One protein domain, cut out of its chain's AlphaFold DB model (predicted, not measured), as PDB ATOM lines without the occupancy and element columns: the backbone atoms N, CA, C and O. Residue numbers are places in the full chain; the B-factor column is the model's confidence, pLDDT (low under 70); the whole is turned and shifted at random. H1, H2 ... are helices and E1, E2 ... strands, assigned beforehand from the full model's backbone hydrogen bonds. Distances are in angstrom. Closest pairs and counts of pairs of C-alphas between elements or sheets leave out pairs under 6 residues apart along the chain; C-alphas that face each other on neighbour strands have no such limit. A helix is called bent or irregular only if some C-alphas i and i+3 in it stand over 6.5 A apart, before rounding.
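What this domain is: This is residues 8 to 189 of the 195 residues of an uncharacterized protein of Deltaproteobacteria bacterium 13_1_40CM_4_68_19 (UniProt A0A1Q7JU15). A strongly twisted sheet of six strands curls round one long helix, H5, on one face, while H4, H2 and H7 cover parts of its other face; these are three layers, with helices on both faces of the sheet. H1 and H3 lie farther out, off the sheet, H1 packing on H2 and H3, and H3 packing on H4. The printed part has 182 residues, with seven named helices and six named strands in the order H1 H2 H3 H4 E1 E2 E3 E4 H5 E5 H6 H7 E6. The class is mixed, helices and strands, and the sheet, in the order E4 E3 E2 E1 E5 E6, is antiparallel throughout. The whole is compact, with a radius of gyration of the C-alphas of 15.3 A and spans of 47 by 40 by 31 A.

Where its parts are: Find C-alpha 9 at (168.196, 151.144, 143.844); from there H1 runs to residue 19, 15.5 A from first to last C-alpha. Next come H2, residues 27 to 35, 14.3 A, and the short H3, residues 52 to 56. H2 is neither bent nor irregular, but only just: C-alphas 27 and 30 are 6.0 A apart. H4, residues 63 to 77, begins with C-alpha 63 at (186.028, 160.153, 161.050) and is 20.6 A long. Then read four strands in a row: E1, residues 83 to 92, 29.0 A; E2, residues 97 to 107, 32.4 A; E3, residues 113 to 116; and E4, residues 126 to 131. H5, residues 134 to 147, is 20.3 A long, and E5, residues 151 to 158, is 22.3 A long. H6, residues 160 to 163, H7, residues 178 to 185, and E6, residues 187 to 189, follow; E6 ends with C-alpha 189 at (198.896, 148.512, 171.575).

How they stand to each other: Begin with the sheet, where E1 E2 E3 E4 form a meander, each strand the antiparallel neighbour of the one before. In the hairpin of E1 and E2, look at N 86 and O 103, 2.8 A apart and within hydrogen-bond range; in the hairpin of E2 and E3, at N 116 and O 104, 2.8 A; in the hairpin of E3 and E4, at N 127 and O 115, 2.9 A. On the other side of E1, N 87 and O 156 of E5 are 3.0 A apart, and N 155 of E5 and O 189 of the edge strand E6 are 2.9 A apart. H4 is on the sheet at a height of 8.3 A, over E2 and along the strands; its closest C-alphas to E2 are those of Ala 67 and Val 103, 4.7 A. H2 is on the same face, over E3, and touches H4, with Pro 27 and Leu 74 closest at 6.3 A between C-alphas. H7 is on that face too, across the strands at 75 degrees to E1 on the local plane. H5 is on the opposite face; the C-alphas of Ala 142 and Pro 152 of E5 are its closest pair, 5.4 A. H1 touches H2 about perpendicular, at 84 degrees, with the C-alphas of Ala 19 and Ile 33 closest at 4.5 A. H3 touches H4, where the C-alphas of Val 52 and Leu 69 are closest at 4.6 A. H6 only grazes the sheet and only just touches H7, with 3 pairs of C-alphas within 8 A. Every O i to N i+4 pair is within hydrogen-bond range in H1, H3, H4 and H7; H5 has 9 of 10, H2 has 2 of 5 beside 5 of 6 O i to N i+3 pairs, and H6 is too short for such a pair.

The domain as a whole: The two C-alphas farthest apart are those of Glu 9 and Lys 94, 47.5 A. The printed part has no cut, and its long links are H2 to H3 and H6 to H7. The mean pLDDT of the printed part is 95.7, and no printed residue is under 70.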
ATOM      1  N   THR A   8     168.717 149.628 148.502       93.69
ATOM      2  CA  THR A   8     167.729 149.993 147.479       93.69
ATOM      3  C   THR A   8     168.402 150.518 146.207       93.69
ATOM      4  O   THR A   8     169.536 150.992 146.233       93.69
ATOM      5  N   GLU A   9     167.688 150.520 145.077       94.00
ATOM      6  CA  GLU A   9     168.196 151.144 143.844       94.00
ATOM      7  C   GLU A   9     168.527 152.633 144.028       94.00
ATOM      8  O   GLU A   9     169.465 153.139 143.418       94.00
ATOM      9  N   ALA A  10     167.777 153.342 144.879       94.31
ATOM     10  CA  ALA A  10     168.049 154.741 145.195       94.31
ATOM     11  C   ALA A  10     169.378 154.907 145.948       94.31
ATOM     12  O   ALA A  10     170.126 155.839 145.666       94.31
ATOM     13  N   GLU A  11     169.708 153.982 146.850       94.88
ATOM     14  CA  GLU A  11     170.986 153.979 147.568       94.88
ATOM     15  C   GLU A  11     172.155 153.651 146.638       94.88
ATOM     16  O   GLU A  11     173.184 154.316 146.699       94.88
ATOM     17  N   LEU A  12     171.984 152.694 145.722       94.25
ATOM     18  CA  LEU A  12     173.002 152.389 144.713       94.25
ATOM     19  C   LEU A  12     173.235 153.571 143.763       94.25
ATOM     20  O   LEU A  12     174.380 153.890 143.450       94.25
ATOM     21  N   ARG A  13     172.169 154.273 143.346       94.44
ATOM     22  CA  ARG A  13     172.302 155.529 142.588       94.44
ATOM     23  C   ARG A  13     173.037 156.592 143.395       94.44
ATOM     24  O   ARG A  13     173.929 157.235 142.858       94.44
ATOM     25  N   ARG A  14     172.724 156.726 144.684       95.38
ATOM     26  CA  ARG A  14     173.387 157.691 145.563       95.38
ATOM     27  C   ARG A  14     174.894 157.443 145.672       95.38
ATOM     28  O   ARG A  14     175.663 158.396 145.623       95.38
ATOM     29  N   VAL A  15     175.319 156.182 145.762       95.38
ATOM     30  CA  VAL A  15     176.743 155.803 145.726       95.38
ATOM     31  C   VAL A  15     177.416 156.314 144.447       95.38
ATOM     32  O   VAL A  15     178.474 156.934 144.521       95.38
ATOM     33  N   GLN A  16     176.782 156.111 143.288       93.94
ATOM     34  CA  GLN A  16     177.302 156.586 142.000       93.94
ATOM     35  C   GLN A  16     177.338 158.120 141.919       93.94
ATOM     36  O   GLN A  16     178.334 158.693 141.492       93.94
ATOM     37  N   GLU A  17     176.295 158.806 142.394       94.56
ATOM     38  CA  GLU A  17     176.261 160.274 142.458       94.56
ATOM     39  C   GLU A  17     177.404 160.841 143.309       94.56
ATOM     40  O   GLU A  17     178.021 161.833 142.925       94.56
ATOM     41  N   MET A  18     177.691 160.218 144.457       95.06
ATOM     42  CA  MET A  18     178.765 160.652 145.351       95.06
ATOM     43  C   MET A  18     180.160 160.365 144.784       95.06
ATOM     44  O   MET A  18     181.072 161.150 145.025       95.06
ATOM     45  N   ALA A  19     180.332 159.279 144.025       94.06
ATOM     46  CA  ALA A  19     181.565 159.017 143.280       94.06
ATOM     47  C   ALA A  19     181.768 160.012 142.118       94.06
ATOM     48  O   ALA A  19     182.896 160.277 141.695       94.06
ATOM     49  N   GLY A  20     180.678 160.596 141.612       91.19
ATOM     50  CA  GLY A  20     180.697 161.535 140.499       91.19
ATOM     51  C   GLY A  20     181.069 160.845 139.185       91.19
ATOM     52  O   GLY A  20     180.552 159.783 138.858       91.19
ATOM     53  N   ALA A  21     181.962 161.463 138.408       90.00
ATOM     54  CA  ALA A  21     182.472 160.877 137.163       90.00
ATOM     55  C   ALA A  21     183.675 159.938 137.382       90.00
ATOM     56  O   ALA A  21     184.200 159.388 136.412       90.00
ATOM     57  N   ALA A  22     184.149 159.795 138.625       90.75
ATOM     58  CA  ALA A  22     185.289 158.944 138.928       90.75
ATOM     59  C   ALA A  22     184.868 157.466 138.869       90.75
ATOM     60  O   ALA A  22     183.835 157.098 139.433       90.75
ATOM     61  N   PRO A  23     185.636 156.608 138.182       90.88
ATOM     62  CA  PRO A  23     185.308 155.197 138.099       90.88
ATOM     63  C   PRO A  23     185.582 154.502 139.448       90.88
ATOM     64  O   PRO A  23     186.479 154.897 140.184       90.88
ATOM     65  N   LEU A  24     184.797 153.468 139.766       94.19
ATOM     66  CA  LEU A  24     184.957 152.629 140.961       94.19
ATOM     67  C   LEU A  24     185.411 151.230 140.525       94.19
ATOM     68  O   LEU A  24     184.589 150.330 140.355       94.19
ATOM     69  N   LEU A  25     186.705 151.071 140.255       94.38
ATOM     70  CA  LEU A  25     187.303 149.862 139.673       94.38
ATOM     71  C   LEU A  25     188.144 149.076 140.678       94.38
ATOM     72  O   LEU A  25     188.303 147.866 140.519       94.38
ATOM     73  N   ALA A  26     188.667 149.748 141.700       95.38
ATOM     74  CA  ALA A  26     189.516 149.176 142.732       95.38
ATOM     75  C   ALA A  26     189.063 149.608 144.139       95.38
ATOM     76  O   ALA A  26     188.422 150.652 144.289       95.38
ATOM     77  N   PRO A  27     189.424 148.853 145.194       96.94
ATOM     78  CA  PRO A  27     189.071 149.184 146.575       96.94
ATOM     79  C   PRO A  27     189.419 150.618 146.991       96.94
ATOM     80  O   PRO A  27     188.618 151.280 147.656       96.94
ATOM     81  N   GLY A  28     190.583 151.118 146.564       95.94
ATOM     82  CA  GLY A  28     191.015 152.491 146.824       95.94
ATOM     83  C   GLY A  28     190.066 153.566 146.278       95.94
ATOM     84  O   GLY A  28     189.953 154.636 146.879       95.94
ATOM     85  N   ASP A  29     189.310 153.273 145.214       96.12
ATOM     86  CA  ASP A  29     188.411 154.231 144.555       96.12
ATOM     87  C   ASP A  29     187.205 154.607 145.429       96.12
ATOM     88  O   ASP A  29     186.594 155.658 145.225       96.12
ATOM     89  N   VAL A  30     186.899 153.823 146.477       97.38
ATOM     90  CA  VAL A  30     185.914 154.200 147.514       97.38
ATOM     91  C   VAL A  30     186.228 155.578 148.099       97.38
ATOM     92  O   VAL A  30     185.320 156.318 148.483       97.38
ATOM     93  N   ARG A  31     187.504 155.980 148.106       96.00
ATOM     94  CA  ARG A  31     187.928 157.317 148.515       96.00
ATOM     95  C   ARG A  31     187.208 158.432 147.755       96.00
ATOM     96  O   ARG A  31     186.936 159.456 148.373       96.00
ATOM     97  N   HIS A  32     186.859 158.259 146.479       95.44
ATOM     98  CA  HIS A  32     186.145 159.285 145.707       95.44
ATOM     99  C   HIS A  32     184.799 159.655 146.341       95.44
ATOM    100  O   HIS A  32     184.461 160.834 146.426       95.44
ATOM    101  N   ILE A  33     184.088 158.662 146.880       96.75
ATOM    102  CA  ILE A  33     182.822 158.858 147.595       96.75
ATOM    103  C   ILE A  33     183.061 159.630 148.901       96.75
ATOM    104  O   ILE A  33     182.355 160.590 149.203       96.75
ATOM    105  N   ILE A  34     184.084 159.238 149.666       97.31
ATOM    106  CA  ILE A  34     184.405 159.845 150.969       97.31
ATOM    107  C   ILE A  34     184.949 161.273 150.819       97.31
ATOM    108  O   ILE A  34     184.688 162.151 151.651       97.31
ATOM    109  N   ASP A  35     185.696 161.539 149.748       93.25
ATOM    110  CA  ASP A  35     186.228 162.863 149.445       93.25
ATOM    111  C   ASP A  35     185.109 163.863 149.109       93.25
ATOM    112  O   ASP A  35     185.231 165.029 149.493       93.25
ATOM    113  N   GLY A  36     183.987 163.395 148.547       91.56
ATOM    114  CA  GLY A  36     182.777 164.190 148.306       91.56
ATOM    115  C   GLY A  36     182.025 164.641 149.566       91.56
ATOM    116  O   GLY A  36     181.278 165.620 149.518       91.56
ATOM    117  N   CYS A  37     182.233 163.989 150.713       94.81
ATOM    118  CA  CYS A  37     181.651 164.417 151.986       94.81
ATOM    119  C   CYS A  37     182.476 165.533 152.642       94.81
ATOM    120  O   CYS A  37     183.708 165.524 152.622       94.81
ATOM    121  N   GLN A  38     181.813 166.466 153.317       95.06
ATOM    122  CA  GLN A  38     182.465 167.429 154.204       95.06
ATOM    123  C   GLN A  38     182.692 166.826 155.600       95.06
ATOM    124  O   GLN A  38     182.028 165.866 155.994       95.06
ATOM    125  N   TYR A  39     183.625 167.391 156.371       95.81
ATOM    126  CA  TYR A  39     183.791 166.998 157.772       95.81
ATOM    127  C   TYR A  39     182.731 167.675 158.657       95.81
ATOM    128  O   TYR A  39     182.335 168.825 158.423       95.81
ATOM    129  N   LEU A  40     182.245 166.958 159.671       94.94
ATOM    130  CA  LEU A  40     181.377 167.512 160.709       94.94
ATOM    131  C   LEU A  40     182.229 168.079 161.855       94.94
ATOM    132  O   LEU A  40     182.589 167.368 162.790       94.94
ATOM    133  N   ASP A  41     182.557 169.369 161.792       90.00
ATOM    134  CA  ASP A  41     183.428 170.025 162.784       90.00
ATOM    135  C   ASP A  41     182.771 170.166 164.166       90.00
ATOM    136  O   ASP A  41     183.429 170.032 165.198       90.00
ATOM    137  N   GLU A  42     181.452 170.361 164.196       89.88
ATOM    138  CA  GLU A  42     180.641 170.547 165.409       89.88
ATOM    139  C   GLU A  42     180.204 169.217 166.044       89.88
ATOM    140  O   GLU A  42     179.195 169.141 166.749       89.88
ATOM    141  N   TRP A  43     180.953 168.141 165.796       87.44
ATOM    142  CA  TRP A  43     180.602 166.793 166.241       87.44
ATOM    143  C   TRP A  43     180.456 166.676 167.761       87.44
ATOM    144  O   TRP A  43     179.685 165.843 168.210       87.44
ATOM    145  N   ARG A  44     181.129 167.509 168.568       86.06
ATOM    146  CA  ARG A  44     180.978 167.481 170.038       86.06
ATOM    147  C   ARG A  44     179.558 167.826 170.492       86.06
ATOM    148  O   ARG A  44     179.078 167.251 171.459       86.06
ATOM    149  N   ALA A  45     178.891 168.745 169.795       88.50
ATOM    150  CA  ALA A  45     177.504 169.113 170.082       88.50
ATOM    151  C   ALA A  45     176.495 168.177 169.395       88.50
ATOM    152  O   ALA A  45     175.340 168.107 169.800       88.50
ATOM    153  N   ASN A  46     176.937 167.455 168.363       83.88
ATOM    154  CA  ASN A  46     176.095 166.651 167.479       83.88
ATOM    155  C   ASN A  46     176.583 165.197 167.408       83.88
ATOM    156  O   ASN A  46     176.563 164.593 166.335       83.88
ATOM    157  N   TYR A  47     177.100 164.654 168.516       85.19
ATOM    158  CA  TYR A  47     177.791 163.367 168.490       85.19
ATOM    159  C   TYR A  47     176.809 162.230 168.222       85.19
ATOM    160  O   TYR A  47     176.047 161.806 169.094       85.19
ATOM    161  N   ARG A  48     176.837 161.751 166.983       93.62
ATOM    162  CA  ARG A  48     176.001 160.667 166.500       93.62
ATOM    163  C   ARG A  48     176.756 159.894 165.435       93.62
ATOM    164  O   ARG A  48     176.951 160.402 164.335       93.62
ATOM    165  N   ILE A  49     177.119 158.660 165.758       96.50
ATOM    166  CA  ILE A  49     177.653 157.711 164.787       96.50
ATOM    167  C   ILE A  49     176.511 157.222 163.899       96.50
ATOM    168  O   ILE A  49     175.454 156.815 164.389       96.50
ATOM    169  N   GLN A  50     176.728 157.280 162.593       96.69
ATOM    170  CA  GLN A  50     175.760 156.944 161.559       96.69
ATOM    171  C   GLN A  50     176.045 155.567 160.949       96.69
ATOM    172  O   GLN A  50     177.192 155.130 160.852       96.69
ATOM    173  N   SER A  51     174.983 154.885 160.517       97.94
ATOM    174  CA  SER A  51     175.094 153.689 159.678       97.94
ATOM    175  C   SER A  51     175.521 154.059 158.258       97.94
ATOM    176  O   SER A  51     175.387 155.212 157.846       97.94
ATOM    177  N   VAL A  52     175.945 153.070 157.466       97.88
ATOM    178  CA  VAL A  52     176.278 153.265 156.042       97.88
ATOM    179  C   VAL A  52     175.141 153.979 155.300       97.88
ATOM    180  O   VAL A  52     175.372 154.976 154.615       97.88
ATOM    181  N   ARG A  53     173.899 153.511 155.472       96.69
ATOM    182  CA  ARG A  53     172.701 154.110 154.863       96.69
ATOM    183  C   ARG A  53     172.519 155.571 155.264       96.69
ATOM    184  O   ARG A  53     172.262 156.402 154.397       96.69
ATOM    185  N   SER A  54     172.643 155.885 156.551       96.50
ATOM    186  CA  SER A  54     172.521 157.263 157.034       96.50
ATOM    187  C   SER A  54     173.643 158.151 156.492       96.50
ATOM    188  O   SER A  54     173.364 159.243 156.003       96.50
ATOM    189  N   SER A  55     174.887 157.664 156.469       97.00
ATOM    190  CA  SER A  55     176.031 158.409 155.935       97.00
ATOM    191  C   SER A  55     175.902 158.719 154.438       97.00
ATOM    192  O   SER A  55     176.296 159.804 154.023       97.00
ATOM    193  N   LEU A  56     175.287 157.842 153.632       96.31
ATOM    194  CA  LEU A  56     175.008 158.111 152.207       96.31
ATOM    195  C   LEU A  56     174.069 159.312 151.983       96.31
ATOM    196  O   LEU A  56     174.089 159.937 150.918       96.31
ATOM    197  N   GLN A  57     173.246 159.646 152.979       94.62
ATOM    198  CA  GLN A  57     172.318 160.782 152.941       94.62
ATOM    199  C   GLN A  57     172.897 162.048 153.590       94.62
ATOM    200  O   GLN A  57     172.288 163.115 153.520       94.62
ATOM    201  N   SER A  58     174.083 161.958 154.193       93.62
ATOM    202  CA  SER A  58     174.696 163.043 154.952       93.62
ATOM    203  C   SER A  58     175.757 163.773 154.135       93.62
ATOM    204  O   SER A  58     176.721 163.188 153.649       93.62
ATOM    205  N   ALA A  59     175.618 165.095 154.030       92.81
ATOM    206  CA  ALA A  59     176.633 165.944 153.400       92.81
ATOM    207  C   ALA A  59     177.890 166.114 154.274       92.81
ATOM    208  O   ALA A  59     178.974 166.375 153.752       92.81
ATOM    209  N   ARG A  60     177.744 165.979 155.601       95.25
ATOM    210  CA  ARG A  60     178.820 166.116 156.590       95.25
ATOM    211  C   ARG A  60     178.911 164.859 157.446       95.25
ATOM    212  O   ARG A  60     177.889 164.393 157.943       95.25
ATOM    213  N   ILE A  61     180.121 164.347 157.635       96.31
ATOM    214  CA  ILE A  61     180.392 163.123 158.400       96.31
ATOM    215  C   ILE A  61     181.636 163.285 159.282       96.31
ATOM    216  O   ILE A  61     182.507 164.113 159.005       96.31
ATOM    217  N   THR A  62     181.728 162.504 160.355       97.06
ATOM    218  CA  THR A  62     182.926 162.417 161.209       97.06
ATOM    219  C   THR A  62     183.921 161.370 160.690       97.06
ATOM    220  O   THR A  62     183.681 160.704 159.683       97.06
ATOM    221  N   CYS A  63     185.057 161.201 161.375       97.31
ATOM    222  CA  CYS A  63     186.028 160.153 161.050       97.31
ATOM    223  C   CYS A  63     185.452 158.738 161.215       97.31
ATOM    224  O   CYS A  63     185.668 157.883 160.363       97.31
ATOM    225  N   ILE A  64     184.673 158.485 162.269       97.81
ATOM    226  CA  ILE A  64     184.085 157.163 162.507       97.81
ATOM    227  C   ILE A  64     182.935 156.855 161.543       97.81
ATOM    228  O   ILE A  64     182.864 155.737 161.041       97.81
ATOM    229  N   ASP A  65     182.120 157.852 161.188       98.00
ATOM    230  CA  ASP A  65     181.105 157.712 160.135       98.00
ATOM    231  C   ASP A  65     181.756 157.371 158.790       98.00
ATOM    232  O   ASP A  65     181.319 156.468 158.084       98.00
ATOM    233  N   ALA A  66     182.835 158.079 158.440       98.31
ATOM    234  CA  ALA A  66     183.570 157.842 157.205       98.31
ATOM    235  C   ALA A  66     184.233 156.463 157.182       98.31
ATOM    236  O   ALA A  66     184.258 155.822 156.131       98.31
ATOM    237  N   ALA A  67     184.744 155.991 158.321       98.62
ATOM    238  CA  ALA A  67     185.267 154.641 158.446       98.62
ATOM    239  C   ALA A  67     184.151 153.605 158.219       98.62
ATOM    240  O   ALA A  67     184.273 152.777 157.319       98.62
ATOM    241  N   ILE A  68     183.021 153.703 158.929       98.69
ATOM    242  CA  ILE A  68     181.875 152.787 158.767       98.69
ATOM    243  C   ILE A  68     181.347 152.801 157.327       98.69
ATOM    244  O   ILE A  68     181.167 151.740 156.729       98.69
ATOM    245  N   LEU A  69     181.172 153.986 156.735       98.69
ATOM    246  CA  LEU A  69     180.767 154.144 155.340       98.69
ATOM    247  C   LEU A  69     181.759 153.454 154.395       98.69
ATOM    248  O   LEU A  69     181.347 152.641 153.574       98.69
ATOM    249  N   SER A  70     183.062 153.710 154.541       98.75
ATOM    250  CA  SER A  70     184.097 153.062 153.721       98.75
ATOM    251  C   SER A  70     184.078 151.542 153.884       98.75
ATOM    252  O   SER A  70     184.200 150.816 152.904       98.75
ATOM    253  N   TYR A  71     183.881 151.052 155.111       98.69
ATOM    254  CA  TYR A  71     183.822 149.626 155.429       98.69
ATOM    255  C   TYR A  71     182.665 148.935 154.704       98.69
ATOM    256  O   TYR A  71     182.864 147.917 154.042       98.69
ATOM    257  N   GLY A  72     181.467 149.519 154.775       98.06
ATOM    258  CA  GLY A  72     180.291 148.999 154.081       98.06
ATOM    259  C   GLY A  72     180.363 149.140 152.562       98.06
ATOM    260  O   GLY A  72     179.919 148.249 151.847       98.06
ATOM    261  N   LEU A  73     180.960 150.215 152.042       97.94
ATOM    262  CA  LEU A  73     181.152 150.382 150.597       97.94
ATOM    263  C   LEU A  73     182.139 149.364 150.029       97.94
ATOM    264  O   LEU A  73     181.890 148.820 148.955       97.94
ATOM    265  N   LEU A  74     183.219 149.066 150.754       98.12
ATOM    266  CA  LEU A  74     184.139 147.993 150.384       98.12
ATOM    267  C   LEU A  74     183.425 146.642 150.358       98.12
ATOM    268  O   LEU A  74     183.625 145.879 149.422       98.12
ATOM    269  N   GLU A  75     182.553 146.360 151.325       96.69
ATOM    270  CA  GLU A  75     181.734 145.146 151.294       96.69
ATOM    271  C   GLU A  75     180.800 145.085 150.079       96.69
ATOM    272  O   GLU A  75     180.712 144.054 149.411       96.69
ATOM    273  N   LEU A  76     180.100 146.187 149.808       96.19
ATOM    274  CA  LEU A  76     179.087 146.272 148.764       96.19
ATOM    275  C   LEU A  76     179.684 146.171 147.358       96.19
ATOM    276  O   LEU A  76     179.129 145.484 146.503       96.19
ATOM    277  N   LEU A  77     180.779 146.887 147.113       96.06
ATOM    278  CA  LEU A  77     181.352 147.065 145.778       96.06
ATOM    279  C   LEU A  77     182.496 146.085 145.496       96.06
ATOM    280  O   LEU A  77     182.720 145.716 144.346       96.06
ATOM    281  N   PHE A  78     183.197 145.642 146.540       96.00
ATOM    282  CA  PHE A  78     184.415 144.843 146.440       96.00
ATOM    283  C   PHE A  78     184.387 143.700 147.461       96.00
ATOM    284  O   PHE A  78     185.249 143.597 148.327       96.00
ATOM    285  N   SER A  79     183.382 142.825 147.374       91.62
ATOM    286  CA  SER A  79     183.087 141.803 148.396       91.62
ATOM    287  C   SER A  79     184.250 140.864 148.759       91.62
ATOM    288  O   SER A  79     184.268 140.327 149.866       91.62
ATOM    289  N   GLY A  80     185.235 140.683 147.871       93.06
ATOM    290  CA  GLY A  80     186.460 139.913 148.130       93.06
ATOM    291  C   GLY A  80     187.561 140.671 148.884       93.06
ATOM    292  O   GLY A  80     188.547 140.065 149.299       93.06
ATOM    293  N   THR A  81     187.416 141.981 149.076       96.50
ATOM    294  CA  THR A  81     188.421 142.824 149.723       96.50
ATOM    295  C   THR A  81     188.422 142.604 151.228       96.50
ATOM    296  O   THR A  81     187.431 142.859 151.923       96.50
ATOM    297  N   LYS A  82     189.578 142.194 151.760       98.06
ATOM    298  CA  LYS A  82     189.824 142.208 153.203       98.06
ATOM    299  C   LYS A  82     189.746 143.651 153.703       98.06
ATOM    300  O   LYS A  82     190.350 144.548 153.120       98.06
ATOM    301  N   ARG A  83     189.026 143.858 154.805       98.19
ATOM    302  CA  ARG A  83     188.793 145.174 155.410       98.19
ATOM    303  C   ARG A  83     188.732 145.085 156.932       98.19
ATOM    304  O   ARG A  83     188.188 144.128 157.483       98.19
ATOM    305  N   ARG A  84     189.294 146.076 157.620       98.75
ATOM    306  CA  ARG A  84     189.317 146.192 159.093       98.75
ATOM    307  C   ARG A  84     189.149 147.653 159.497       98.75
ATOM    308  O   ARG A  84     189.328 148.535 158.670       98.75
ATOM    309  N   LEU A  85     188.825 147.917 160.750       98.69
ATOM    310  CA  LEU A  85     188.889 149.244 161.349       98.69
ATOM    311  C   LEU A  85     190.180 149.375 162.146       98.69
ATOM    312  O   LEU A  85     190.497 148.504 162.952       98.69
ATOM    313  N   LEU A  86     190.891 150.477 161.937       98.62
ATOM    314  CA  LEU A  86     191.991 150.933 162.775       98.62
ATOM    315  C   LEU A  86     191.495 152.124 163.591       98.62
ATOM    316  O   LEU A  86     191.176 153.178 163.038       98.62
ATOM    317  N   ALA A  87     191.452 151.952 164.907       98.00
ATOM    318  CA  ALA A  87     191.109 153.001 165.849       98.00
ATOM    319  C   ALA A  87     192.378 153.451 166.581       98.00
ATOM    320  O   ALA A  87     193.123 152.628 167.105       98.00
ATOM    321  N   ILE A  88     192.624 154.759 166.605       97.50
ATOM    322  CA  ILE A  88     193.800 155.389 167.206       97.50
ATOM    323  C   ILE A  88     193.324 156.410 168.229       97.50
ATOM    324  O   ILE A  88     192.440 157.212 167.937       97.50
ATOM    325  N   HIS A  89     193.928 156.409 169.411       96.69
ATOM    326  CA  HIS A  89     193.689 157.407 170.441       96.69
ATOM    327  C   HIS A  89     194.877 158.358 170.542       96.69
ATOM    328  O   HIS A  89     196.033 157.929 170.503       96.69
ATOM    329  N   ARG A  90     194.602 159.652 170.697       95.69
ATOM    330  CA  ARG A  90     195.627 160.680 170.899       95.69
ATOM    331  C   ARG A  90     195.200 161.701 171.946       95.69
ATOM    332  O   ARG A  90     194.007 161.912 172.142       95.69
ATOM    333  N   ARG A  91     196.170 162.407 172.521       96.31
ATOM    334  CA  ARG A  91     195.972 163.564 173.397       96.31
ATOM    335  C   ARG A  91     196.424 164.854 172.719       96.31
ATOM    336  O   ARG A  91     197.457 164.888 172.050       96.31
ATOM    337  N   ASP A  92     195.644 165.915 172.880       95.12
ATOM    338  CA  ASP A  92     196.053 167.300 172.662       95.12
ATOM    339  C   ASP A  92     196.653 167.857 173.957       95.12
ATOM    340  O   ASP A  92     195.896 168.216 174.861       95.12
ATOM    341  N   PRO A  93     197.991 167.956 174.072       92.50
ATOM    342  CA  PRO A  93     198.622 168.439 175.295       92.50
ATOM    343  C   PRO A  93     198.307 169.913 175.583       92.50
ATOM    344  O   PRO A  93     198.450 170.351 176.718       92.50
ATOM    345  N   LYS A  94     197.863 170.697 174.588       93.69
ATOM    346  CA  LYS A  94     197.514 172.114 174.788       93.69
ATOM    347  C   LYS A  94     196.140 172.294 175.426       93.69
ATOM    348  O   LYS A  94     195.878 173.344 176.004       93.69
ATOM    349  N   LYS A  95     195.258 171.306 175.268       92.81
ATOM    350  CA  LYS A  95     193.875 171.334 175.764       92.81
ATOM    351  C   LYS A  95     193.599 170.291 176.841       92.81
ATOM    352  O   LYS A  95     192.487 170.260 177.350       92.81
ATOM    353  N   ASP A  96     194.590 169.451 177.134       91.44
ATOM    354  CA  ASP A  96     194.459 168.252 177.961       91.44
ATOM    355  C   ASP A  96     193.253 167.391 177.543       91.44
ATOM    356  O   ASP A  96     192.466 166.914 178.356       91.44
ATOM    357  N   GLU A  97     193.068 167.250 176.227       92.19
ATOM    358  CA  GLU A  97     191.911 166.573 175.644       92.19
ATOM    359  C   GLU A  97     192.340 165.315 174.895       92.19
ATOM    360  O   GLU A  97     193.183 165.372 173.996       92.19
ATOM    361  N   GLU A  98     191.702 164.190 175.201       93.56
ATOM    362  CA  GLU A  98     191.865 162.954 174.446       93.56
ATOM    363  C   GLU A  98     190.774 162.784 173.387       93.56
ATOM    364  O   GLU A  98     189.614 163.147 173.580       93.56
ATOM    365  N   CYS A  99     191.158 162.267 172.223       92.56
ATOM    366  CA  CYS A  99     190.254 162.087 171.098       92.56
ATOM    367  C   CYS A  99     190.637 160.847 170.293       92.56
ATOM    368  O   CYS A  99     191.802 160.652 169.930       92.56
ATOM    369  N   GLY A 100     189.624 160.057 169.941       93.94
ATOM    370  CA  GLY A 100     189.754 158.959 168.995       93.94
ATOM    371  C   GLY A 100     189.776 159.439 167.541       93.94
ATOM    372  O   GLY A 100     189.182 160.458 167.187       93.94
ATOM    373  N   HIS A 101     190.441 158.668 166.692       96.62
ATOM    374  CA  HIS A 101     190.361 158.727 165.238       96.62
ATOM    375  C   HIS A 101     190.184 157.312 164.706       96.62
ATOM    376  O   HIS A 101     190.847 156.391 165.175       96.62
ATOM    377  N   CYS A 102     189.281 157.130 163.750       97.62
ATOM    378  CA  CYS A 102     188.961 155.820 163.198       97.62
ATOM    379  C   CYS A 102     189.094 155.854 161.679       97.62
ATOM    380  O   CYS A 102     188.654 156.810 161.032       97.62
ATOM    381  N   VAL A 103     189.710 154.817 161.116       98.69
ATOM    382  CA  VAL A 103     189.856 154.643 159.671       98.69
ATOM    383  C   VAL A 103     189.584 153.205 159.262       98.69
ATOM    384  O   VAL A 103     189.835 152.277 160.027       98.69
ATOM    385  N   THR A 104     189.112 153.015 158.034       98.88
ATOM    386  CA  THR A 104     188.968 151.683 157.447       98.88
ATOM    387  C   THR A 104     190.237 151.305 156.718       98.88
ATOM    388  O   THR A 104     190.647 151.991 155.788       98.88
ATOM    389  N   LEU A 105     190.846 150.204 157.136       98.88
ATOM    390  CA  LEU A 105     191.918 149.532 156.426       98.88
ATOM    391  C   LEU A 105     191.342 148.666 155.310       98.88
ATOM    392  O   LEU A 105     190.336 147.984 155.512       98.88
ATOM    393  N   TYR A 106     192.026 148.645 154.175       98.75
ATOM    394  CA  TYR A 106     191.743 147.747 153.061       98.75
ATOM    395  C   TYR A 106     193.049 147.182 152.512       98.75
ATOM    396  O   TYR A 106     194.104 147.807 152.637       98.75
ATOM    397  N   TRP A 107     192.970 145.988 151.936       98.31
ATOM    398  CA  TRP A 107     194.111 145.313 151.333       98.31
ATOM    399  C   TRP A 107     193.934 145.279 149.824       98.31
ATOM    400  O   TRP A 107     192.872 144.889 149.336       98.31
ATOM    401  N   GLU A 108     194.987 145.652 149.108       96.00
ATOM    402  CA  GLU A 108     195.098 145.406 147.675       96.00
ATOM    403  C   GLU A 108     195.474 143.943 147.401       96.00
ATOM    404  O   GLU A 108     195.875 143.190 148.296       96.00
ATOM    405  N   ASN A 109     195.362 143.528 146.139       93.62
ATOM    406  CA  ASN A 109     195.641 142.149 145.718       93.62
ATOM    407  C   ASN A 109     197.089 141.698 145.986       93.62
ATOM    408  O   ASN A 109     197.348 140.501 146.090       93.62
ATOM    409  N   ASP A 110     198.034 142.634 146.099       94.69
ATOM    410  CA  ASP A 110     199.436 142.365 146.440       94.69
ATOM    411  C   ASP A 110     199.689 142.277 147.961       94.69
ATOM    412  O   ASP A 110     200.826 142.094 148.401       94.69
ATOM    413  N   GLY A 111     198.632 142.395 148.770       96.44
ATOM    414  CA  GLY A 111     198.678 142.345 150.227       96.44
ATOM    415  C   GLY A 111     199.057 143.667 150.895       96.44
ATOM    416  O   GLY A 111     199.095 143.715 152.127       96.44
ATOM    417  N   ARG A 112     199.317 144.738 150.133       98.19
ATOM    418  CA  ARG A 112     199.592 146.059 150.700       98.19
ATOM    419  C   ARG A 112     198.335 146.684 151.283       98.19
ATOM    420  O   ARG A 112     197.230 146.508 150.776       98.19
ATOM    421  N   ILE A 113     198.524 147.437 152.360       98.75
ATOM    422  CA  ILE A 113     197.434 147.976 153.171       98.75
ATOM    423  C   ILE A 113     197.309 149.470 152.937       98.75
ATOM    424  O   ILE A 113     198.287 150.199 153.113       98.75
ATOM    425  N   GLY A 114     196.112 149.919 152.573       98.62
ATOM    426  CA  GLY A 114     195.722 151.326 152.541       98.62
ATOM    427  C   GLY A 114     194.720 151.651 153.647       98.62
ATOM    428  O   GLY A 114     194.257 150.768 154.372       98.62
ATOM    429  N   ALA A 115     194.374 152.932 153.788       98.69
ATOM    430  CA  ALA A 115     193.351 153.372 154.735       98.69
ATOM    431  C   ALA A 115     192.445 154.458 154.144       98.69
ATOM    432  O   ALA A 115     192.924 155.329 153.418       98.69
ATOM    433  N   ILE A 116     191.154 154.436 154.485       98.56
ATOM    434  CA  ILE A 116     190.137 155.390 154.014       98.56
ATOM    435  C   ILE A 116     189.260 155.844 155.185       98.56
ATOM    436  O   ILE A 116     188.781 155.033 155.980       98.56
ATOM    437  N   SER A 117     189.077 157.156 155.300       97.12
ATOM    438  CA  SER A 117     188.247 157.844 156.289       97.12
ATOM    439  C   SER A 117     188.138 159.339 155.943       97.12
ATOM    440  O   SER A 117     188.562 159.800 154.880       97.12
ATOM    441  N   LYS A 118     187.610 160.126 156.882       95.88
ATOM    442  CA  LYS A 118     187.626 161.586 156.892       95.88
ATOM    443  C   LYS A 118     188.316 162.093 158.152       95.88
ATOM    444  O   LYS A 118     188.354 161.421 159.175       95.88
ATOM    445  N   SER A 119     188.870 163.295 158.093       95.44
ATOM    446  CA  SER A 119     189.445 163.968 159.255       95.44
ATOM    447  C   SER A 119     189.325 165.476 159.085       95.44
ATOM    448  O   SER A 119     189.385 165.970 157.957       95.44
ATOM    449  N   SER A 120     189.203 166.203 160.196       92.94
ATOM    450  CA  SER A 120     189.365 167.660 160.216       92.94
ATOM    451  C   SER A 120     190.817 168.084 159.970       92.94
ATOM    452  O   SER A 120     191.075 169.226 159.596       92.94
ATOM    453  N   PHE A 121     191.781 167.178 160.153       93.31
ATOM    454  CA  PHE A 121     193.195 167.445 159.912       93.31
ATOM    455  C   PHE A 121     193.610 166.970 158.521       93.31
ATOM    456  O   PHE A 121     193.425 165.805 158.141       93.31
ATOM    457  N   LYS A 122     194.235 167.875 157.761       90.19
ATOM    458  CA  LYS A 122     194.782 167.564 156.438       90.19
ATOM    459  C   LYS A 122     195.776 166.405 156.543       90.19
ATOM    460  O   LYS A 122     196.651 166.401 157.398       90.19
ATOM    461  N   GLY A 123     195.637 165.427 155.650       91.56
ATOM    462  CA  GLY A 123     196.533 164.273 155.598       91.56
ATOM    463  C   GLY A 123     196.220 163.165 156.605       91.56
ATOM    464  O   GLY A 123     196.952 162.186 156.630       91.56
ATOM    465  N   LEU A 124     195.145 163.249 157.401       96.38
ATOM    466  CA  LEU A 124     194.711 162.155 158.290       96.38
ATOM    467  C   LEU A 124     193.456 161.412 157.798       96.38
ATOM    468  O   LEU A 124     192.953 160.529 158.487       96.38
ATOM    469  N   GLY A 125     192.941 161.750 156.615       96.25
ATOM    470  CA  GLY A 125     191.774 161.077 156.034       96.25
ATOM    471  C   GLY A 125     192.093 159.718 155.410       96.25
ATOM    472  O   GLY A 125     191.295 158.804 155.526       96.25
ATOM    473  N   HIS A 126     193.259 159.543 154.786       96.75
ATOM    474  CA  HIS A 126     193.569 158.328 154.027       96.75
ATOM    475  C   HIS A 126     195.063 157.992 154.035       96.75
ATOM    476  O   HIS A 126     195.905 158.813 154.418       96.75
ATOM    477  N   ARG A 127     195.379 156.785 153.570       98.19
ATOM    478  CA  ARG A 127     196.723 156.296 153.264       98.19
ATOM    479  C   ARG A 127     196.680 155.494 151.968       98.19
ATOM    480  O   ARG A 127     195.793 154.659 151.805       98.19
ATOM    481  N   GLU A 128     197.649 155.739 151.091       97.56
ATOM    482  CA  GLU A 128     197.870 154.909 149.902       97.56
ATOM    483  C   GLU A 128     198.252 153.475 150.312       97.56
ATOM    484  O   GLU A 128     198.878 153.301 151.369       97.56
ATOM    485  N   PRO A 129     197.903 152.452 149.513       97.62
ATOM    486  CA  PRO A 129     198.121 151.056 149.861       97.62
ATOM    487  C   PRO A 129     199.580 150.644 149.652       97.62
ATOM    488  O   PRO A 129     199.939 149.979 148.689       97.62
ATOM    489  N   VAL A 130     200.456 151.074 150.562       98.12
ATOM    490  CA  VAL A 130     201.910 150.820 150.495       98.12
ATOM    491  C   VAL A 130     202.454 150.105 151.732       98.12
ATOM    492  O   VAL A 130     203.618 149.701 151.766       98.12
ATOM    493  N   PHE A 131     201.631 149.931 152.764       98.62
ATOM    494  CA  PHE A 131     202.064 149.405 154.056       98.62
ATOM    495  C   PHE A 131     202.053 147.875 154.062       98.62
ATOM    496  O   PHE A 131     201.221 147.256 153.405       98.62
ATOM    497  N   ALA A 132     203.009 147.266 154.766       97.69
ATOM    498  CA  ALA A 132     203.137 145.807 154.847       97.69
ATOM    499  C   ALA A 132     202.233 145.187 155.926       97.69
ATOM    500  O   ALA A 132     201.806 144.044 155.793       97.69
ATOM    501  N   ASP A 133     201.942 145.939 156.988       98.12
ATOM    502  CA  ASP A 133     201.146 145.491 158.124       98.12
ATOM    503  C   ASP A 133     200.373 146.653 158.773       98.12
ATOM    504  O   ASP A 133     200.593 147.837 158.491       98.12
ATOM    505  N   GLU A 134     199.405 146.294 159.612       98.06
ATOM    506  CA  GLU A 134     198.478 147.229 160.254       98.06
ATOM    507  C   GLU A 134     199.209 148.176 161.220       98.06
ATOM    508  O   GLU A 134     198.869 149.358 161.313       98.06
ATOM    509  N   ALA A 135     200.257 147.682 161.890       97.81
ATOM    510  CA  ALA A 135     201.093 148.470 162.792       97.81
ATOM    511  C   ALA A 135     201.847 149.576 162.038       97.81
ATOM    512  O   ALA A 135     201.935 150.702 162.524       97.81
ATOM    513  N   SER A 136     202.318 149.301 160.822       98.12
ATOM    514  CA  SER A 136     202.964 150.280 159.947       98.12
ATOM    515  C   SER A 136     201.990 151.374 159.507       98.12
ATOM    516  O   SER A 136     202.360 152.552 159.458       98.12
ATOM    517  N   VAL A 137     200.723 151.024 159.246       98.56
ATOM    518  CA  VAL A 137     199.673 152.022 158.993       98.56
ATOM    519  C   VAL A 137     199.456 152.880 160.240       98.56
ATOM    520  O   VAL A 137     199.508 154.108 160.144       98.56
ATOM    521  N   ALA A 138     199.283 152.265 161.413       98.31
ATOM    522  CA  ALA A 138     199.095 152.970 162.683       98.31
ATOM    523  C   ALA A 138     200.269 153.911 163.009       98.31
ATOM    524  O   ALA A 138     200.050 155.080 163.329       98.31
ATOM    525  N   ALA A 139     201.510 153.455 162.823       97.69
ATOM    526  CA  ALA A 139     202.718 154.258 162.993       97.69
ATOM    527  C   ALA A 139     202.746 155.471 162.046       97.69
ATOM    528  O   ALA A 139     203.151 156.563 162.445       97.69
ATOM    529  N   SER A 140     202.252 155.328 160.811       98.12
ATOM    530  CA  SER A 140     202.159 156.449 159.864       98.12
ATOM    531  C   SER A 140     201.172 157.539 160.308       98.12
ATOM    532  O   SER A 140     201.350 158.714 159.981       98.12
ATOM    533  N   TYR A 141     200.114 157.172 161.035       98.12
ATOM    534  CA  TYR A 141     199.197 158.127 161.655       98.12
ATOM    535  C   TYR A 141     199.803 158.728 162.922       98.12
ATOM    536  O   TYR A 141     199.753 159.942 163.092       98.12
ATOM    537  N   ALA A 142     200.428 157.907 163.769       97.06
ATOM    538  CA  ALA A 142     201.104 158.353 164.983       97.06
ATOM    539  C   ALA A 142     202.186 159.401 164.690       97.06
ATOM    540  O   ALA A 142     202.208 160.451 165.327       97.06
ATOM    541  N   ARG A 143     203.016 159.177 163.663       96.75
ATOM    542  CA  ARG A 143     204.012 160.158 163.209       96.75
ATOM    543  C   ARG A 143     203.364 161.479 162.794       96.75
ATOM    544  O   ARG A 143     203.811 162.535 163.225       96.75
ATOM    545  N   ALA A 144     202.284 161.424 162.015       97.19
ATOM    546  CA  ALA A 144     201.570 162.629 161.601       97.19
ATOM    547  C   ALA A 144     200.932 163.368 162.795       97.19
ATOM    548  O   ALA A 144     200.894 164.596 162.810       97.19
ATOM    549  N   TYR A 145     200.471 162.649 163.824       96.75
ATOM    550  CA  TYR A 145     200.015 163.265 165.072       96.75
ATOM    551  C   TYR A 145     201.143 163.975 165.820       96.75
ATOM    552  O   TYR A 145     200.948 165.116 166.239       96.75
ATOM    553  N   LEU A 146     202.314 163.346 165.934       95.69
ATOM    554  CA  LEU A 146     203.495 163.954 166.553       95.69
ATOM    555  C   LEU A 146     203.923 165.232 165.823       95.69
ATOM    556  O   LEU A 146     204.149 166.255 166.462       95.69
ATOM    557  N   GLU A 147     203.951 165.210 164.487       95.81
ATOM    558  CA  GLU A 147     204.253 166.385 163.653       95.81
ATOM    559  C   GLU A 147     203.263 167.544 163.880       95.81
ATOM    560  O   GLU A 147     203.626 168.713 163.759       95.81
ATOM    561  N   MET A 148     202.019 167.235 164.254       95.50
ATOM    562  CA  MET A 148     200.987 168.217 164.611       95.50
ATOM    563  C   MET A 148     201.038 168.655 166.087       95.50
ATOM    564  O   MET A 148     200.262 169.520 166.498       95.50
ATOM    565  N   GLY A 149     201.938 168.082 166.893       95.44
ATOM    566  CA  GLY A 149     202.065 168.351 168.326       95.44
ATOM    567  C   GLY A 149     201.052 167.611 169.204       95.44
ATOM    568  O   GLY A 149     200.850 168.000 170.353       95.44
ATOM    569  N   PHE A 150     200.402 166.568 168.682       96.19
ATOM    570  CA  PHE A 150     199.582 165.648 169.467       96.19
ATOM    571  C   PHE A 150     200.429 164.492 170.002       96.19
ATOM    572  O   PHE A 150     201.402 164.078 169.377       96.19
ATOM    573  N   GLN A 151     200.007 163.916 171.125       96.44
ATOM    574  CA  GLN A 151     200.602 162.702 171.671       96.44
ATOM    575  C   GLN A 151     199.758 161.488 171.253       96.44
ATOM    576  O   GLN A 151     198.636 161.347 171.746       96.44
ATOM    577  N   PRO A 152     200.226 160.610 170.350       96.50
ATOM    578  CA  PRO A 152     199.556 159.339 170.091       96.50
ATOM    579  C   PRO A 152     199.691 158.436 171.326       96.50
ATOM    580  O   PRO A 152     200.761 158.360 171.921       96.50
ATOM    581  N   LEU A 153     198.601 157.780 171.726       96.50
ATOM    582  CA  LEU A 153     198.544 156.987 172.958       96.50
ATOM    583  C   LEU A 153     198.409 155.498 172.658       96.50
ATOM    584  O   LEU A 153     199.304 154.720 172.973       96.50
ATOM    585  N   TYR A 154     197.316 155.115 171.996       96.44
ATOM    586  CA  TYR A 154     196.953 153.716 171.787       96.44
ATOM    587  C   TYR A 154     196.409 153.487 170.385       96.44
ATOM    588  O   TYR A 154     195.892 154.411 169.752       96.44
ATOM    589  N   PHE A 155     196.473 152.246 169.918       98.12
ATOM    590  CA  PHE A 155     195.698 151.814 168.766       98.12
ATOM    591  C   PHE A 155     195.181 150.380 168.911       98.12
ATOM    592  O   PHE A 155     195.687 149.569 169.692       98.12
ATOM    593  N   GLY A 156     194.145 150.084 168.137       98.12
ATOM    594  CA  GLY A 156     193.511 148.777 168.043       98.12
ATOM    595  C   GLY A 156     193.015 148.526 166.629       98.12
ATOM    596  O   GLY A 156     192.719 149.472 165.893       98.12
ATOM    597  N   VAL A 157     192.947 147.252 166.245       98.38
ATOM    598  CA  VAL A 157     192.519 146.840 164.907       98.38
ATOM    599  C   VAL A 157     191.522 145.693 165.005       98.38
ATOM    600  O   VAL A 157     191.821 144.642 165.563       98.38
ATOM    601  N   THR A 158     190.333 145.868 164.439       98.44
ATOM    602  CA  THR A 158     189.196 144.935 164.580       98.44
ATOM    603  C   THR A 158     188.325 144.952 163.324       98.44
ATOM    604  O   THR A 158     188.582 145.743 162.416       98.44
ATOM    605  N   THR A 159     187.318 144.094 163.218       98.50
ATOM    606  CA  THR A 159     186.241 144.229 162.224       98.50
ATOM    607  C   THR A 159     184.971 144.798 162.860       98.50
ATOM    608  O   THR A 159     184.831 144.821 164.084       98.50
ATOM    609  N   LEU A 160     184.023 145.279 162.046       98.00
ATOM    610  CA  LEU A 160     182.710 145.666 162.576       98.00
ATOM    611  C   LEU A 160     181.925 144.440 163.054       98.00
ATOM    612  O   LEU A 160     181.170 144.531 164.012       98.00
ATOM    613  N   GLU A 161     182.139 143.290 162.424       97.50
ATOM    614  CA  GLU A 161     181.552 142.008 162.800       97.50
ATOM    615  C   GLU A 161     182.076 141.509 164.159       97.50
ATOM    616  O   GLU A 161     181.316 140.928 164.924       97.50
ATOM    617  N   GLU A 162     183.347 141.760 164.486       97.69
ATOM    618  CA  GLU A 162     183.948 141.424 165.786       97.69
ATOM    619  C   GLU A 162     183.556 142.433 166.871       97.69
ATOM    620  O   GLU A 162     183.176 142.047 167.976       97.69
ATOM    621  N   ALA A 163     183.647 143.734 166.575       96.94
ATOM    622  CA  ALA A 163     183.384 144.784 167.555       96.94
ATOM    623  C   ALA A 163     181.887 144.999 167.818       96.94
ATOM    624  O   ALA A 163     181.507 145.405 168.914       96.94
ATOM    625  N   ALA A 164     181.030 144.766 166.828       96.12
ATOM    626  CA  ALA A 164     179.608 145.078 166.889       96.12
ATOM    627  C   ALA A 164     178.733 143.986 166.235       96.12
ATOM    628  O   ALA A 164     177.966 144.293 165.320       96.12
ATOM    629  N   PRO A 165     178.816 142.719 166.693       96.31
ATOM    630  CA  PRO A 165     178.140 141.580 166.054       96.31
ATOM    631  C   PRO A 165     176.606 141.681 166.047       96.31
ATOM    632  O   PRO A 165     175.942 141.078 165.207       96.31
ATOM    633  N   ASP A 166     176.041 142.424 166.993       96.44
ATOM    634  CA  ASP A 166     174.610 142.620 167.247       96.44
ATOM    635  C   ASP A 166     174.065 143.955 166.717       96.44
ATOM    636  O   ASP A 166     172.856 144.180 166.767       96.44
ATOM    637  N   LEU A 167     174.921 144.839 166.189       96.56
ATOM    638  CA  LEU A 167     174.496 146.132 165.651       96.56
ATOM    639  C   LEU A 167     174.479 146.114 164.123       96.56
ATOM    640  O   LEU A 167     175.466 145.783 163.468       96.56
ATOM    641  N   ASP A 168     173.372 146.569 163.541       96.38
ATOM    642  CA  ASP A 168     173.267 146.755 162.094       96.38
ATOM    643  C   ASP A 168     173.927 148.071 161.656       96.38
ATOM    644  O   ASP A 168     173.282 149.085 161.377       96.38
ATOM    645  N   TRP A 169     175.251 148.056 161.563       97.06
ATOM    646  CA  TRP A 169     176.043 149.194 161.092       97.06
ATOM    647  C   TRP A 169     175.800 149.554 159.614       97.06
ATOM    648  O   TRP A 169     176.228 150.621 159.167       97.06
ATOM    649  N   ARG A 170     175.075 148.723 158.849       96.94
ATOM    650  CA  ARG A 170     174.708 149.017 157.457       96.94
ATOM    651  C   ARG A 170     173.461 149.884 157.383       96.94
ATOM    652  O   ARG A 170     173.448 150.875 156.651       96.94
ATOM    653  N   PHE A 171     172.423 149.520 158.135       96.69
ATOM    654  CA  PHE A 171     171.070 150.031 157.900       96.69
ATOM    655  C   PHE A 171     170.362 150.607 159.122       96.69
ATOM    656  O   PHE A 171     169.244 151.115 158.966       96.69
ATOM    657  N   HIS A 172     170.970 150.558 160.313       95.38
ATOM    658  CA  HIS A 172     170.332 151.073 161.518       95.38
ATOM    659  C   HIS A 172     169.935 152.549 161.364       95.38
ATOM    660  O   HIS A 172     170.699 153.367 160.844       95.38
ATOM    661  N   GLN A 173     168.716 152.881 161.803       91.06
ATOM    662  CA  GLN A 173     168.147 154.230 161.703       91.06
ATOM    663  C   GLN A 173     168.450 155.111 162.927       91.06
ATOM    664  O   GLN A 173     168.243 156.325 162.867       91.06
ATOM    665  N   GLY A 174     168.920 154.514 164.030       91.31
ATOM    666  CA  GLY A 174     169.296 155.207 165.264       91.31
ATOM    667  C   GLY A 174     170.697 155.812 165.215       91.31
ATOM    668  O   GLY A 174     171.263 156.037 164.142       91.31
ATOM    669  N   ASP A 175     171.241 156.146 166.379       91.56
ATOM    670  CA  ASP A 175     172.674 156.363 166.543       91.56
ATOM    671  C   ASP A 175     173.382 155.041 166.854       91.56
ATOM    672  O   ASP A 175     172.804 154.109 167.404       91.56
ATOM    673  N   LEU A 176     174.647 154.956 166.460       96.88
ATOM    674  CA  LEU A 176     175.506 153.799 166.693       96.88
ATOM    675  C   LEU A 176     176.650 154.159 167.646       96.88
ATOM    676  O   LEU A 176     177.768 153.664 167.503       96.88
ATOM    677  N   ASN A 177     176.397 155.063 168.601       96.31
ATOM    678  CA  ASN A 177     177.432 155.618 169.477       96.31
ATOM    679  C   ASN A 177     178.175 154.537 170.277       96.31
ATOM    680  O   ASN A 177     179.363 154.688 170.565       96.31
ATOM    681  N   GLU A 178     177.510 153.416 170.562       96.44
ATOM    682  CA  GLU A 178     178.109 152.259 171.226       96.44
ATOM    683  C   GLU A 178     179.321 151.687 170.468       96.44
ATOM    684  O   GLU A 178     180.275 151.235 171.103       96.44
ATOM    685  N   ILE A 179     179.357 151.788 169.129       97.12
ATOM    686  CA  ILE A 179     180.511 151.358 168.323       97.12
ATOM    687  C   ILE A 179     181.789 152.060 168.796       97.12
ATOM    688  O   ILE A 179     182.833 151.420 168.877       97.12
ATOM    689  N   SER A 180     181.726 153.338 169.184       95.56
ATOM    690  CA  SER A 180     182.891 154.066 169.709       95.56
ATOM    691  C   SER A 180     183.498 153.380 170.930       95.56
ATOM    692  O   SER A 180     184.699 153.115 170.965       95.56
ATOM    693  N   THR A 181     182.658 153.041 171.911       94.94
ATOM    694  CA  THR A 181     183.075 152.367 173.146       94.94
ATOM    695  C   THR A 181     183.649 150.987 172.846       94.94
ATOM    696  O   THR A 181     184.683 150.608 173.395       94.94
ATOM    697  N   ARG A 182     183.025 150.243 171.929       96.44
ATOM    698  CA  ARG A 182     183.480 148.899 171.558       96.44
ATOM    699  C   ARG A 182     184.798 148.920 170.775       96.44
ATOM    700  O   ARG A 182     185.646 148.061 170.992       96.44
ATOM    701  N   LEU A 183     185.028 149.936 169.942       95.44
ATOM    702  CA  LEU A 183     186.322 150.142 169.283       95.44
ATOM    703  C   LEU A 183     187.425 150.534 170.273       95.44
ATOM    704  O   LEU A 183     188.560 150.097 170.109       95.44
ATOM    705  N   GLN A 184     187.111 151.316 171.312       93.38
ATOM    706  CA  GLN A 184     188.071 151.617 172.381       93.38
ATOM    707  C   GLN A 184     188.458 150.360 173.167       93.38
ATOM    708  O   GLN A 184     189.629 150.175 173.487       93.38
ATOM    709  N   ALA A 185     187.509 149.455 173.418       94.00
ATOM    710  CA  ALA A 185     187.790 148.168 174.056       94.00
ATOM    711  C   ALA A 185     188.711 147.259 173.214       94.00
ATOM    712  O   ALA A 185     189.330 146.348 173.755       94.00
ATOM    713  N   ALA A 186     188.829 147.516 171.906       92.38
ATOM    714  CA  ALA A 186     189.734 146.805 171.008       92.38
ATOM    715  C   ALA A 186     191.158 147.396 170.963       92.38
ATOM    716  O   ALA A 186     192.000 146.896 170.211       92.38
ATOM    717  N   TYR A 187     191.456 148.457 171.724       93.81
ATOM    718  CA  TYR A 187     192.827 148.951 171.857       93.81
ATOM    719  C   TYR A 187     193.720 147.883 172.483       93.81
ATOM    720  O   TYR A 187     193.445 147.371 173.563       93.81
ATOM    721  N   ALA A 188     194.807 147.562 171.785       91.94
ATOM    722  CA  ALA A 188     195.701 146.465 172.151       91.94
ATOM    723  C   ALA A 188     197.165 146.906 172.264       91.94
ATOM    724  O   ALA A 188     197.967 146.221 172.894       91.94
ATOM    725  N   TYR A 189     197.518 148.048 171.672       94.00
ATOM    726  CA  TYR A 189     198.896 148.512 171.575       94.00
ATOM    727  C   TYR A 189     199.014 149.960 172.037       94.00
ATOM    728  O   TYR A 189     198.150 150.784 171.738       94.00
TER     729      TYR A 189